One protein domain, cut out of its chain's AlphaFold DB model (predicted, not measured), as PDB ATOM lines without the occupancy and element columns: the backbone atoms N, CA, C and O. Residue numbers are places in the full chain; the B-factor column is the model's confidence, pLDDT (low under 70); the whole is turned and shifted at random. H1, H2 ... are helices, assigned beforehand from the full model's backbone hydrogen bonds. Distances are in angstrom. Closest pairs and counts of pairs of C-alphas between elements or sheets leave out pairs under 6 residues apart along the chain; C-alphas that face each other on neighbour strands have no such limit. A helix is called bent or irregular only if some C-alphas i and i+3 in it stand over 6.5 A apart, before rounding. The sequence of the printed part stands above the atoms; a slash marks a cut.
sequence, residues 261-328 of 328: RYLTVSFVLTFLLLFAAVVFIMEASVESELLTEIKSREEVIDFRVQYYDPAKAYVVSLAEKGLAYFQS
ATOM      1  N   ARG A 261      51.515 -65.168  -2.099       80.38
ATOM      2  CA  ARG A 261      52.080 -63.999  -2.792       80.38
ATOM      3  C   ARG A 261      51.088 -63.375  -3.773       80.38
ATOM      4  O   ARG A 261      50.926 -62.162  -3.744       80.38
ATOM      5  N   TYR A 262      50.389 -64.172  -4.581       87.38
ATOM      6  CA  TYR A 262      49.376 -63.642  -5.502       87.38
ATOM      7  C   TYR A 262      48.169 -63.047  -4.780       87.38
ATOM      8  O   TYR A 262      47.669 -62.015  -5.211       87.38
ATOM      9  N   LEU A 263      47.739 -63.636  -3.662       86.25
ATOM     10  CA  LEU A 263      46.670 -63.065  -2.841       86.25
ATOM     11  C   LEU A 263      47.089 -61.728  -2.223       86.25
ATOM     12  O   LEU A 263      46.315 -60.778  -2.251       86.25
ATOM     13  N   THR A 264      48.321 -61.620  -1.718       89.19
ATOM     14  CA  THR A 264      48.843 -60.349  -1.197       89.19
ATOM     15  C   THR A 264      48.964 -59.300  -2.299       89.19
ATOM     16  O   THR A 264      48.515 -58.175  -2.109       89.19
ATOM     17  N   VAL A 265      49.517 -59.658  -3.461       93.25
ATOM     18  CA  VAL A 265      49.638 -58.736  -4.602       93.25
ATOM     19  C   VAL A 265      48.258 -58.310  -5.102       93.25
ATOM     20  O   VAL A 265      48.033 -57.124  -5.313       93.25
ATOM     21  N   SER A 266      47.311 -59.241  -5.224       93.94
ATOM     22  CA  SER A 266      45.931 -58.943  -5.608       93.94
ATOM     23  C   SER A 266      45.263 -58.000  -4.607       93.94
ATOM     24  O   SER A 266      44.689 -57.004  -5.030       93.94
ATOM     25  N   PHE A 267      45.409 -58.244  -3.302       94.88
ATOM     26  CA  PHE A 267      44.866 -57.366  -2.266       94.88
ATOM     27  C   PHE A 267      45.443 -55.947  -2.359       94.88
ATOM     28  O   PHE A 267      44.691 -54.974  -2.391       94.88
ATOM     29  N   VAL A 268      46.768 -55.823  -2.485       95.69
ATOM     30  CA  VAL A 268      47.435 -54.521  -2.640       95.69
ATOM     31  C   VAL A 268      46.956 -53.811  -3.906       95.69
ATOM     32  O   VAL A 268      46.610 -52.637  -3.841       95.69
ATOM     33  N   LEU A 269      46.856 -54.511  -5.039       95.81
ATOM     34  CA  LEU A 269      46.350 -53.930  -6.285       95.81
ATOM     35  C   LEU A 269      44.889 -53.483  -6.164       95.81
ATOM     36  O   LEU A 269      44.555 -52.392  -6.616       95.81
ATOM     37  N   THR A 270      44.025 -54.272  -5.519       96.19
ATOM     38  CA  THR A 270      42.628 -53.873  -5.287       96.19
ATOM     39  C   THR A 270      42.522 -52.654  -4.379       96.19
ATOM     40  O   THR A 270      41.728 -51.761  -4.659       96.19
ATOM     41  N   PHE A 271      43.355 -52.572  -3.339       96.31
ATOM     42  CA  PHE A 271      43.403 -51.412  -2.454       96.31
ATOM     43  C   PHE A 271      43.893 -50.164  -3.194       96.31
ATOM     44  O   PHE A 271      43.289 -49.105  -3.067       96.31
ATOM     45  N   LEU A 272      44.939 -50.293  -4.017       96.25
ATOM     46  CA  LEU A 272      45.445 -49.196  -4.841       96.25
ATOM     47  C   LEU A 272      44.411 -48.724  -5.868       96.25
ATOM     48  O   LEU A 272      44.252 -47.520  -6.044       96.25
ATOM     49  N   LEU A 273      43.681 -49.643  -6.510       96.31
ATOM     50  CA  LEU A 273      42.599 -49.291  -7.432       96.31
ATOM     51  C   LEU A 273      41.443 -48.589  -6.717       96.31
ATOM     52  O   LEU A 273      40.932 -47.600  -7.232       96.31
ATOM     53  N   LEU A 274      41.052 -49.059  -5.530       95.31
ATOM     54  CA  LEU A 274      40.004 -48.421  -4.734       95.31
ATOM     55  C   LEU A 274      40.441 -47.027  -4.271       95.31
ATOM     56  O   LEU A 274      39.682 -46.073  -4.401       95.31
ATOM     57  N   PHE A 275      41.681 -46.887  -3.804       93.38
ATOM     58  CA  PHE A 275      42.253 -45.597  -3.434       93.38
ATOM     59  C   PHE A 275      42.308 -44.638  -4.631       93.38
ATOM     60  O   PHE A 275      41.877 -43.493  -4.521       93.38
ATOM     61  N   ALA A 276      42.763 -45.111  -5.795       93.06
ATOM     62  CA  ALA A 276      42.769 -44.326  -7.024       93.06
ATOM     63  C   ALA A 276      41.351 -43.928  -7.459       93.06
ATOM     64  O   ALA A 276      41.151 -42.794  -7.883       93.06
ATOM     65  N   ALA A 277      40.361 -44.811  -7.304       91.25
ATOM     66  CA  ALA A 277      38.961 -44.499  -7.570       91.25
ATOM     67  C   ALA A 277      38.425 -43.420  -6.615       91.25
ATOM     68  O   ALA A 277      37.745 -42.506  -7.069       91.25
ATOM     69  N   VAL A 278      38.771 -43.467  -5.323       90.31
ATOM     70  CA  VAL A 278      38.419 -42.410  -4.359       90.31
ATOM     71  C   VAL A 278      39.062 -41.083  -4.757       90.31
ATOM     72  O   VAL A 278      38.365 -40.080  -4.859       90.31
ATOM     73  N   VAL A 279      40.365 -41.065  -5.055       90.25
ATOM     74  CA  VAL A 279      41.056 -39.852  -5.527       90.25
ATOM     75  C   VAL A 279      40.413 -39.319  -6.809       90.25
ATOM     76  O   VAL A 279      40.181 -38.118  -6.922       90.25
ATOM     77  N   PHE A 280      40.064 -40.206  -7.743       90.19
ATOM     78  CA  PHE A 280      39.373 -39.846  -8.974       90.19
ATOM     79  C   PHE A 280      37.996 -39.237  -8.699       90.19
ATOM     80  O   PHE A 280      37.697 -38.191  -9.249       90.19
ATOM     81  N   ILE A 281      37.181 -39.817  -7.813       88.19
ATOM     82  CA  ILE A 281      35.870 -39.257  -7.430       88.19
ATOM     83  C   ILE A 281      36.025 -37.855  -6.816       88.19
ATOM     84  O   ILE A 281      35.202 -36.972  -7.058       88.19
ATOM     85  N   MET A 282      37.091 -37.626  -6.047       86.56
ATOM     86  CA  MET A 282      37.333 -36.347  -5.374       86.56
ATOM     87  C   MET A 282      37.810 -35.249  -6.337       86.56
ATOM     88  O   MET A 282      37.342 -34.108  -6.238       86.56
ATOM     89  N   GLU A 283      38.683 -35.599  -7.288       88.25
ATOM     90  CA  GLU A 283      39.307 -34.670  -8.248       88.25
ATOM     91  C   GLU A 283      38.584 -34.571  -9.592       88.25
ATOM     92  O   GLU A 283      38.831 -33.628 -10.345       88.25
ATOM     93  N   ALA A 284      37.697 -35.512  -9.924       83.62
ATOM     94  CA  ALA A 284      36.971 -35.482 -11.182       83.62
ATOM     95  C   ALA A 284      36.153 -34.188 -11.277       83.62
ATOM     96  O   ALA A 284      35.243 -33.933 -10.486       83.62
ATOM     97  N   SER A 285      36.483 -33.383 -12.285       71.69
ATOM     98  CA  SER A 285      35.744 -32.176 -12.672       71.69
ATOM     99  C   SER A 285      34.624 -32.480 -13.676       71.69
ATOM    100  O   SER A 285      34.091 -31.566 -14.294       71.69
ATOM    101  N   VAL A 286      34.306 -33.757 -13.897       74.56
ATOM    102  CA  VAL A 286      33.326 -34.183 -14.902       74.56
ATOM    103  C   VAL A 286      31.914 -33.943 -14.367       74.56
ATOM    104  O   VAL A 286      31.588 -34.441 -13.288       74.56
ATOM    105  N   GLU A 287      31.051 -33.260 -15.129       70.56
ATOM    106  CA  GLU A 287      29.641 -33.009 -14.775       70.56
ATOM    107  C   GLU A 287      28.743 -34.255 -14.915       70.56
ATOM    108  O   GLU A 287      27.673 -34.226 -15.519       70.56
ATOM    109  N   SER A 288      29.166 -35.400 -14.377       81.94
ATOM    110  CA  SER A 288      28.289 -36.569 -14.294       81.94
ATOM    111  C   SER A 288      27.298 -36.385 -13.143       81.94
ATOM    112  O   SER A 288      27.716 -36.166 -12.003       81.94
ATOM    113  N   GLU A 289      25.997 -36.524 -13.416       82.00
ATOM    114  CA  GLU A 289      24.936 -36.400 -12.399       82.00
ATOM    115  C   GLU A 289      25.178 -37.333 -11.201       82.00
ATOM    116  O   GLU A 289      25.094 -36.900 -10.058       82.00
ATOM    117  N   LEU A 290      25.617 -38.572 -11.451       82.50
ATOM    118  CA  LEU A 290      25.921 -39.556 -10.403       82.50
ATOM    119  C   LEU A 290      27.117 -39.167  -9.524       82.50
ATOM    120  O   LEU A 290      27.079 -39.346  -8.311       82.50
ATOM    121  N   LEU A 291      28.194 -38.636 -10.112       82.38
ATOM    122  CA  LEU A 291      29.359 -38.190  -9.336       82.38
ATOM    123  C   LEU A 291      29.024 -36.939  -8.526       82.38
ATOM    124  O   LEU A 291      29.486 -36.798  -7.399       82.38
ATOM    125  N   THR A 292      28.185 -36.068  -9.084       82.44
ATOM    126  CA  THR A 292      27.683 -34.874  -8.401       82.44
ATOM    127  C   THR A 292      26.802 -35.264  -7.217       82.44
ATOM    128  O   THR A 292      26.996 -34.747  -6.120       82.44
ATOM    129  N   GLU A 293      25.911 -36.243  -7.396       89.00
ATOM    130  CA  GLU A 293      25.084 -36.801  -6.324       89.00
ATOM    131  C   GLU A 293      25.947 -37.430  -5.219       89.00
ATOM    132  O   GLU A 293      25.782 -37.096  -4.045       89.00
ATOM    133  N   ILE A 294      26.924 -38.272  -5.574       87.44
ATOM    134  CA  ILE A 294      27.841 -38.899  -4.607       87.44
ATOM    135  C   ILE A 294      28.651 -37.837  -3.851       87.44
ATOM    136  O   ILE A 294      28.767 -37.913  -2.630       87.44
ATOM    137  N   LYS A 295      29.168 -36.822  -4.550       85.69
ATOM    138  CA  LYS A 295      29.956 -35.729  -3.962       85.69
ATOM    139  C   LYS A 295      29.118 -34.779  -3.105       85.69
ATOM    140  O   LYS A 295      29.671 -34.120  -2.232       85.69
ATOM    141  N   SER A 296      27.807 -34.716  -3.340       87.88
ATOM    142  CA  SER A 296      26.871 -33.902  -2.556       87.88
ATOM    143  C   SER A 296      26.452 -34.541  -1.230       87.88
ATOM    144  O   SER A 296      25.855 -33.866  -0.393       87.88
ATOM    145  N   ARG A 297      26.765 -35.827  -1.011       92.31
ATOM    146  CA  ARG A 297      26.478 -36.493   0.263       92.31
ATOM    147  C   ARG A 297      27.294 -35.860   1.382       92.31
ATOM    148  O   ARG A 297      28.503 -35.680   1.251       92.31
ATOM    149  N   GLU A 298      26.631 -35.600   2.503       92.62
ATOM    150  CA  GLU A 298      27.226 -34.967   3.684       92.62
ATOM    151  C   GLU A 298      28.485 -35.704   4.166       92.62
ATOM    152  O   GLU A 298      29.505 -35.074   4.417       92.62
ATOM    153  N   GLU A 299      28.467 -37.040   4.158       92.19
ATOM    154  CA  GLU A 299      29.613 -37.887   4.528       92.19
ATOM    155  C   GLU A 299      30.848 -37.657   3.640       92.19
ATOM    156  O   GLU A 299      31.982 -37.655   4.118       92.19
ATOM    157  N   VAL A 300      30.644 -37.454   2.335       90.44
ATOM    158  CA  VAL A 300      31.738 -37.255   1.370       90.44
ATOM    159  C   VAL A 300      32.300 -35.842   1.487       90.44
ATOM    160  O   VAL A 300      33.512 -35.650   1.379       90.44
ATOM    161  N   ILE A 301      31.439 -34.856   1.744       90.19
ATOM    162  CA  ILE A 301      31.841 -33.468   1.993       90.19
ATOM    163  C   ILE A 301      32.644 -33.374   3.293       90.19
ATOM    164  O   ILE A 301      33.716 -32.768   3.302       90.19
ATOM    165  N   ASP A 302      32.166 -34.006   4.365       93.06
ATOM    166  CA  ASP A 302      32.854 -34.019   5.654       93.06
ATOM    167  C   ASP A 302      34.222 -34.703   5.538       93.06
ATOM    168  O   ASP A 302      35.248 -34.133   5.917       93.06
ATOM    169  N   PHE A 303      34.275 -35.860   4.869       93.00
ATOM    170  CA  PHE A 303      35.534 -36.533   4.563       93.00
ATOM    171  C   PHE A 303      36.491 -35.652   3.741       93.00
ATOM    172  O   PHE A 303      37.702 -35.623   3.997       93.00
ATOM    173  N   ARG A 304      35.959 -34.908   2.760       91.19
ATOM    174  CA  ARG A 304      36.745 -34.004   1.915       91.19
ATOM    175  C   ARG A 304      37.449 -32.935   2.736       91.19
ATOM    176  O   ARG A 304      38.653 -32.742   2.585       91.19
ATOM    177  N   VAL A 305      36.693 -32.268   3.600       93.75
ATOM    178  CA  VAL A 305      37.178 -31.131   4.383       93.75
ATOM    179  C   VAL A 305      38.090 -31.593   5.518       93.75
ATOM    180  O   VAL A 305      39.142 -30.993   5.731       93.75
ATOM    181  N   GLN A 306      37.723 -32.662   6.228       94.75
ATOM    182  CA  GLN A 306      38.474 -33.110   7.400       94.75
ATOM    183  C   GLN A 306      39.769 -33.850   7.047       94.75
ATOM    184  O   GLN A 306      40.765 -33.702   7.756       94.75
ATOM    185  N   TYR A 307      39.779 -34.641   5.968       93.06
ATOM    186  CA  TYR A 307      40.891 -35.553   5.678       93.06
ATOM    187  C   TYR A 307      41.545 -35.301   4.322       93.06
ATOM    188  O   TYR A 307      42.772 -35.220   4.244       93.06
ATOM    189  N   TYR A 308      40.756 -35.175   3.254       93.81
ATOM    190  CA  TYR A 308      41.298 -35.141   1.892       93.81
ATOM    191  C   TYR A 308      42.046 -33.841   1.571       93.81
ATOM    192  O   TYR A 308      43.204 -33.890   1.153       93.81
ATOM    193  N   ASP A 309      41.419 -32.681   1.783       93.50
ATOM    194  CA  ASP A 309      42.006 -31.378   1.454       93.50
ATOM    195  C   ASP A 309      43.275 -31.080   2.291       93.50
ATOM    196  O   ASP A 309      44.291 -30.691   1.701       93.50
ATOM    197  N   PRO A 310      43.312 -31.340   3.620       95.88
ATOM    198  CA  PRO A 310      44.538 -31.211   4.413       95.88
ATOM    199  C   PRO A 310      45.652 -32.161   3.960       95.88
ATOM    200  O   PRO A 310      46.812 -31.752   3.866       95.88
ATOM    201  N   ALA A 311      45.319 -33.417   3.640       93.12
ATOM    202  CA  ALA A 311      46.298 -34.381   3.143       93.12
ATOM    203  C   ALA A 311      46.859 -33.963   1.775       93.12
ATOM    204  O   ALA A 311      48.071 -34.027   1.561       93.12
ATOM    205  N   LYS A 312      46.005 -33.468   0.870       93.38
ATOM    206  CA  LYS A 312      46.419 -32.937  -0.435       93.38
ATOM    207  C   LYS A 312      47.365 -31.749  -0.268       93.38
ATOM    208  O   LYS A 312      48.436 -31.740  -0.872       93.38
ATOM    209  N   ALA A 313      47.010 -30.785   0.582       94.25
ATOM    210  CA  ALA A 313      47.850 -29.625   0.867       94.25
ATOM    211  C   ALA A 313      49.210 -30.033   1.459       94.25
ATOM    212  O   ALA A 313      50.247 -29.504   1.057       94.25
ATOM    213  N   TYR A 314      49.225 -31.020   2.360       94.62
ATOM    214  CA  TYR A 314      50.461 -31.563   2.918       94.62
ATOM    215  C   TYR A 314      51.360 -32.180   1.838       94.62
ATOM    216  O   TYR A 314      52.545 -31.851   1.776       94.62
ATOM    217  N   VAL A 315      50.802 -33.013   0.950       93.00
ATOM    218  CA  VAL A 315      51.548 -33.642  -0.155       93.00
ATOM    219  C   VAL A 315      52.117 -32.597  -1.116       93.00
ATOM    220  O   VAL A 315      53.287 -32.691  -1.484       93.00
ATOM    221  N   VAL A 316      51.336 -31.570  -1.472       93.94
ATOM    222  CA  VAL A 316      51.812 -30.454  -2.309       93.94
ATOM    223  C   VAL A 316      52.956 -29.712  -1.617       93.94
ATOM    224  O   VAL A 316      54.008 -29.516  -2.222       93.94
ATOM    225  N   SER A 317      52.818 -29.403  -0.324       94.12
ATOM    226  CA  SER A 317      53.878 -28.731   0.440       94.12
ATOM    227  C   SER A 317      55.169 -29.554   0.519       94.12
ATOM    228  O   SER A 317      56.270 -29.003   0.557       94.12
ATOM    229  N   LEU A 318      55.050 -30.884   0.545       92.31
ATOM    230  CA  LEU A 318      56.189 -31.793   0.570       92.31
ATOM    231  C   LEU A 318      56.885 -31.832  -0.794       92.31
ATOM    232  O   LEU A 318      58.113 -31.827  -0.850       92.31
ATOM    233  N   ALA A 319      56.110 -31.818  -1.880       92.44
ATOM    234  CA  ALA A 319      56.636 -31.740  -3.237       92.44
ATOM    235  C   ALA A 319      57.392 -30.423  -3.475       92.44
ATOM    236  O   ALA A 319      58.505 -30.448  -3.996       92.44
ATOM    237  N   GLU A 320      56.841 -29.293  -3.024       91.62
ATOM    238  CA  GLU A 320      57.486 -27.978  -3.123       91.62
ATOM    239  C   GLU A 320      58.797 -27.913  -2.326       91.62
ATOM    240  O   GLU A 320      59.820 -27.462  -2.842       91.62
ATOM    241  N   LYS A 321      58.807 -28.430  -1.089       89.44
ATOM    242  CA  LYS A 321      60.026 -28.512  -0.264       89.44
ATOM    243  C   LYS A 321      61.071 -29.453  -0.860       89.44
ATOM    244  O   LYS A 321      62.260 -29.151  -0.805       89.44
ATOM    245  N   GLY A 322      60.639 -30.575  -1.436       86.81
ATOM    246  CA  GLY A 322      61.518 -31.501  -2.146       86.81
ATOM    247  C   GLY A 322      62.164 -30.851  -3.371       86.81
ATOM    248  O   GLY A 322      63.372 -30.956  -3.551       86.81
ATOM    249  N   LEU A 323      61.386 -30.112  -4.167       80.12
ATOM    250  CA  LEU A 323      61.881 -29.348  -5.317       80.12
ATOM    251  C   LEU A 323      62.878 -28.254  -4.913       80.12
ATOM    252  O   LEU A 323      63.907 -28.107  -5.570       80.12
ATOM    253  N   ALA A 324      62.622 -27.545  -3.812       79.38
ATOM    254  CA  ALA A 324      63.545 -26.542  -3.282       79.38
ATOM    255  C   ALA A 324      64.890 -27.149  -2.833       79.38
ATOM    256  O   ALA A 324      65.929 -26.515  -2.988       79.38
ATOM    257  N   TYR A 325      64.889 -28.390  -2.332       77.81
ATOM    258  CA  TYR A 325      66.108 -29.098  -1.925       77.81
ATOM    259  C   TYR A 325      66.986 -29.533  -3.113       77.81
ATOM    260  O   TYR A 325      68.189 -29.683  -2.958       77.81
ATOM    261  N   PHE A 326      66.401 -29.726  -4.301       71.88
ATOM    262  CA  PHE A 326      67.139 -30.076  -5.524       71.88
ATOM    263  C   PHE A 326      67.668 -28.859  -6.301       71.88
ATOM    264  O   PHE A 326      68.464 -29.031  -7.223       71.88
ATOM    265  N   GLN A 327      67.212 -27.646  -5.971       67.56
ATOM    266  CA  GLN A 327      67.642 -26.397  -6.612       67.56
ATOM    267  C   GLN A 327      68.692 -25.611  -5.803       67.56
ATOM    268  O   GLN A 327      69.199 -24.609  -6.311       67.56
ATOM    269  N   SER A 328      69.014 -26.047  -4.578       59.06
ATOM    270  CA  SER A 328      70.093 -25.512  -3.727       59.06
ATOM    271  C   SER A 328      71.370 -26.335  -3.844       59.06
ATOM    272  O   SER A 328      72.424 -25.751  -3.506       59.06
TER     273      SER A 328
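This is residues 261 to 328 of the 328 residues of the protein "FERM domain-containing protein 3-like" of Lingula unguis (UniProt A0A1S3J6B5). Two long helices stand out as arms from a small corner: H1 runs in to it, and the bent helix H3 starts there and runs out nearly at a right angle to H1. The short helix H2 sits at the corner between the last residues of H1 and the first arm of H3, while residues 261 to 278 and 310 to 328 stick out free. The 68 printed residues, with three named helices in the order H1, H2, H3 and no named strand, are all helix in class. The whole is only just loose, close to extended, with a radius of gyration of the C-alphas of 16.1 A and spans of 47 by 36 by 22 A.

H1, residues 261 to 283, and H2, residues 289 to 296, only just touch, with 3 pairs of C-alphas within 8 A, and H1 does so with residues 281 to 282 alone. Their closest C-alphas are those of Ile 281 and Leu 291, 6.9 A apart, and their lines are about perpendicular at 89 degrees. H3, residues 298 to 327, was assigned as one helix by its hydrogen bonds but is bent: C-alphas 306 and 309 are 7.1 A apart, and its arms H3a, residues 298 to 306, and H3b, residues 309 to 327, stand at a shallow tilt of 31 degrees. H3a is close to but not clearly touching H1, about perpendicular at 86 degrees, the closest C-alphas being those of Met 282 and Arg 304, 7.7 A apart. H2 and H3a are also close but not clearly touching, with C-alphas 295 and 301 the closest at 6.6 A, and run the same way at a steep tilt of 59 degrees. H3b is apart from H1 and H2. Every O i to N i+4 pair is within hydrogen-bond range in H1, H2, H3a and H3b.

H1 begins at C-alpha 261, (52.080, -63.999, -2.792), and is 32.5 A long; H2 is 10.3 A. H3a is 12.0 A long, and H3b, 27.3 A, ends at C-alpha 327, (67.642, -26.397, -6.612).

The C-alphas farthest apart, of Glu 289 and Ser 328, are 47.3 A apart. The printed part has no cut, and both links are tight. Mean pLDDT of the printed part is 88.5, and residues 327 to 328 are under 70.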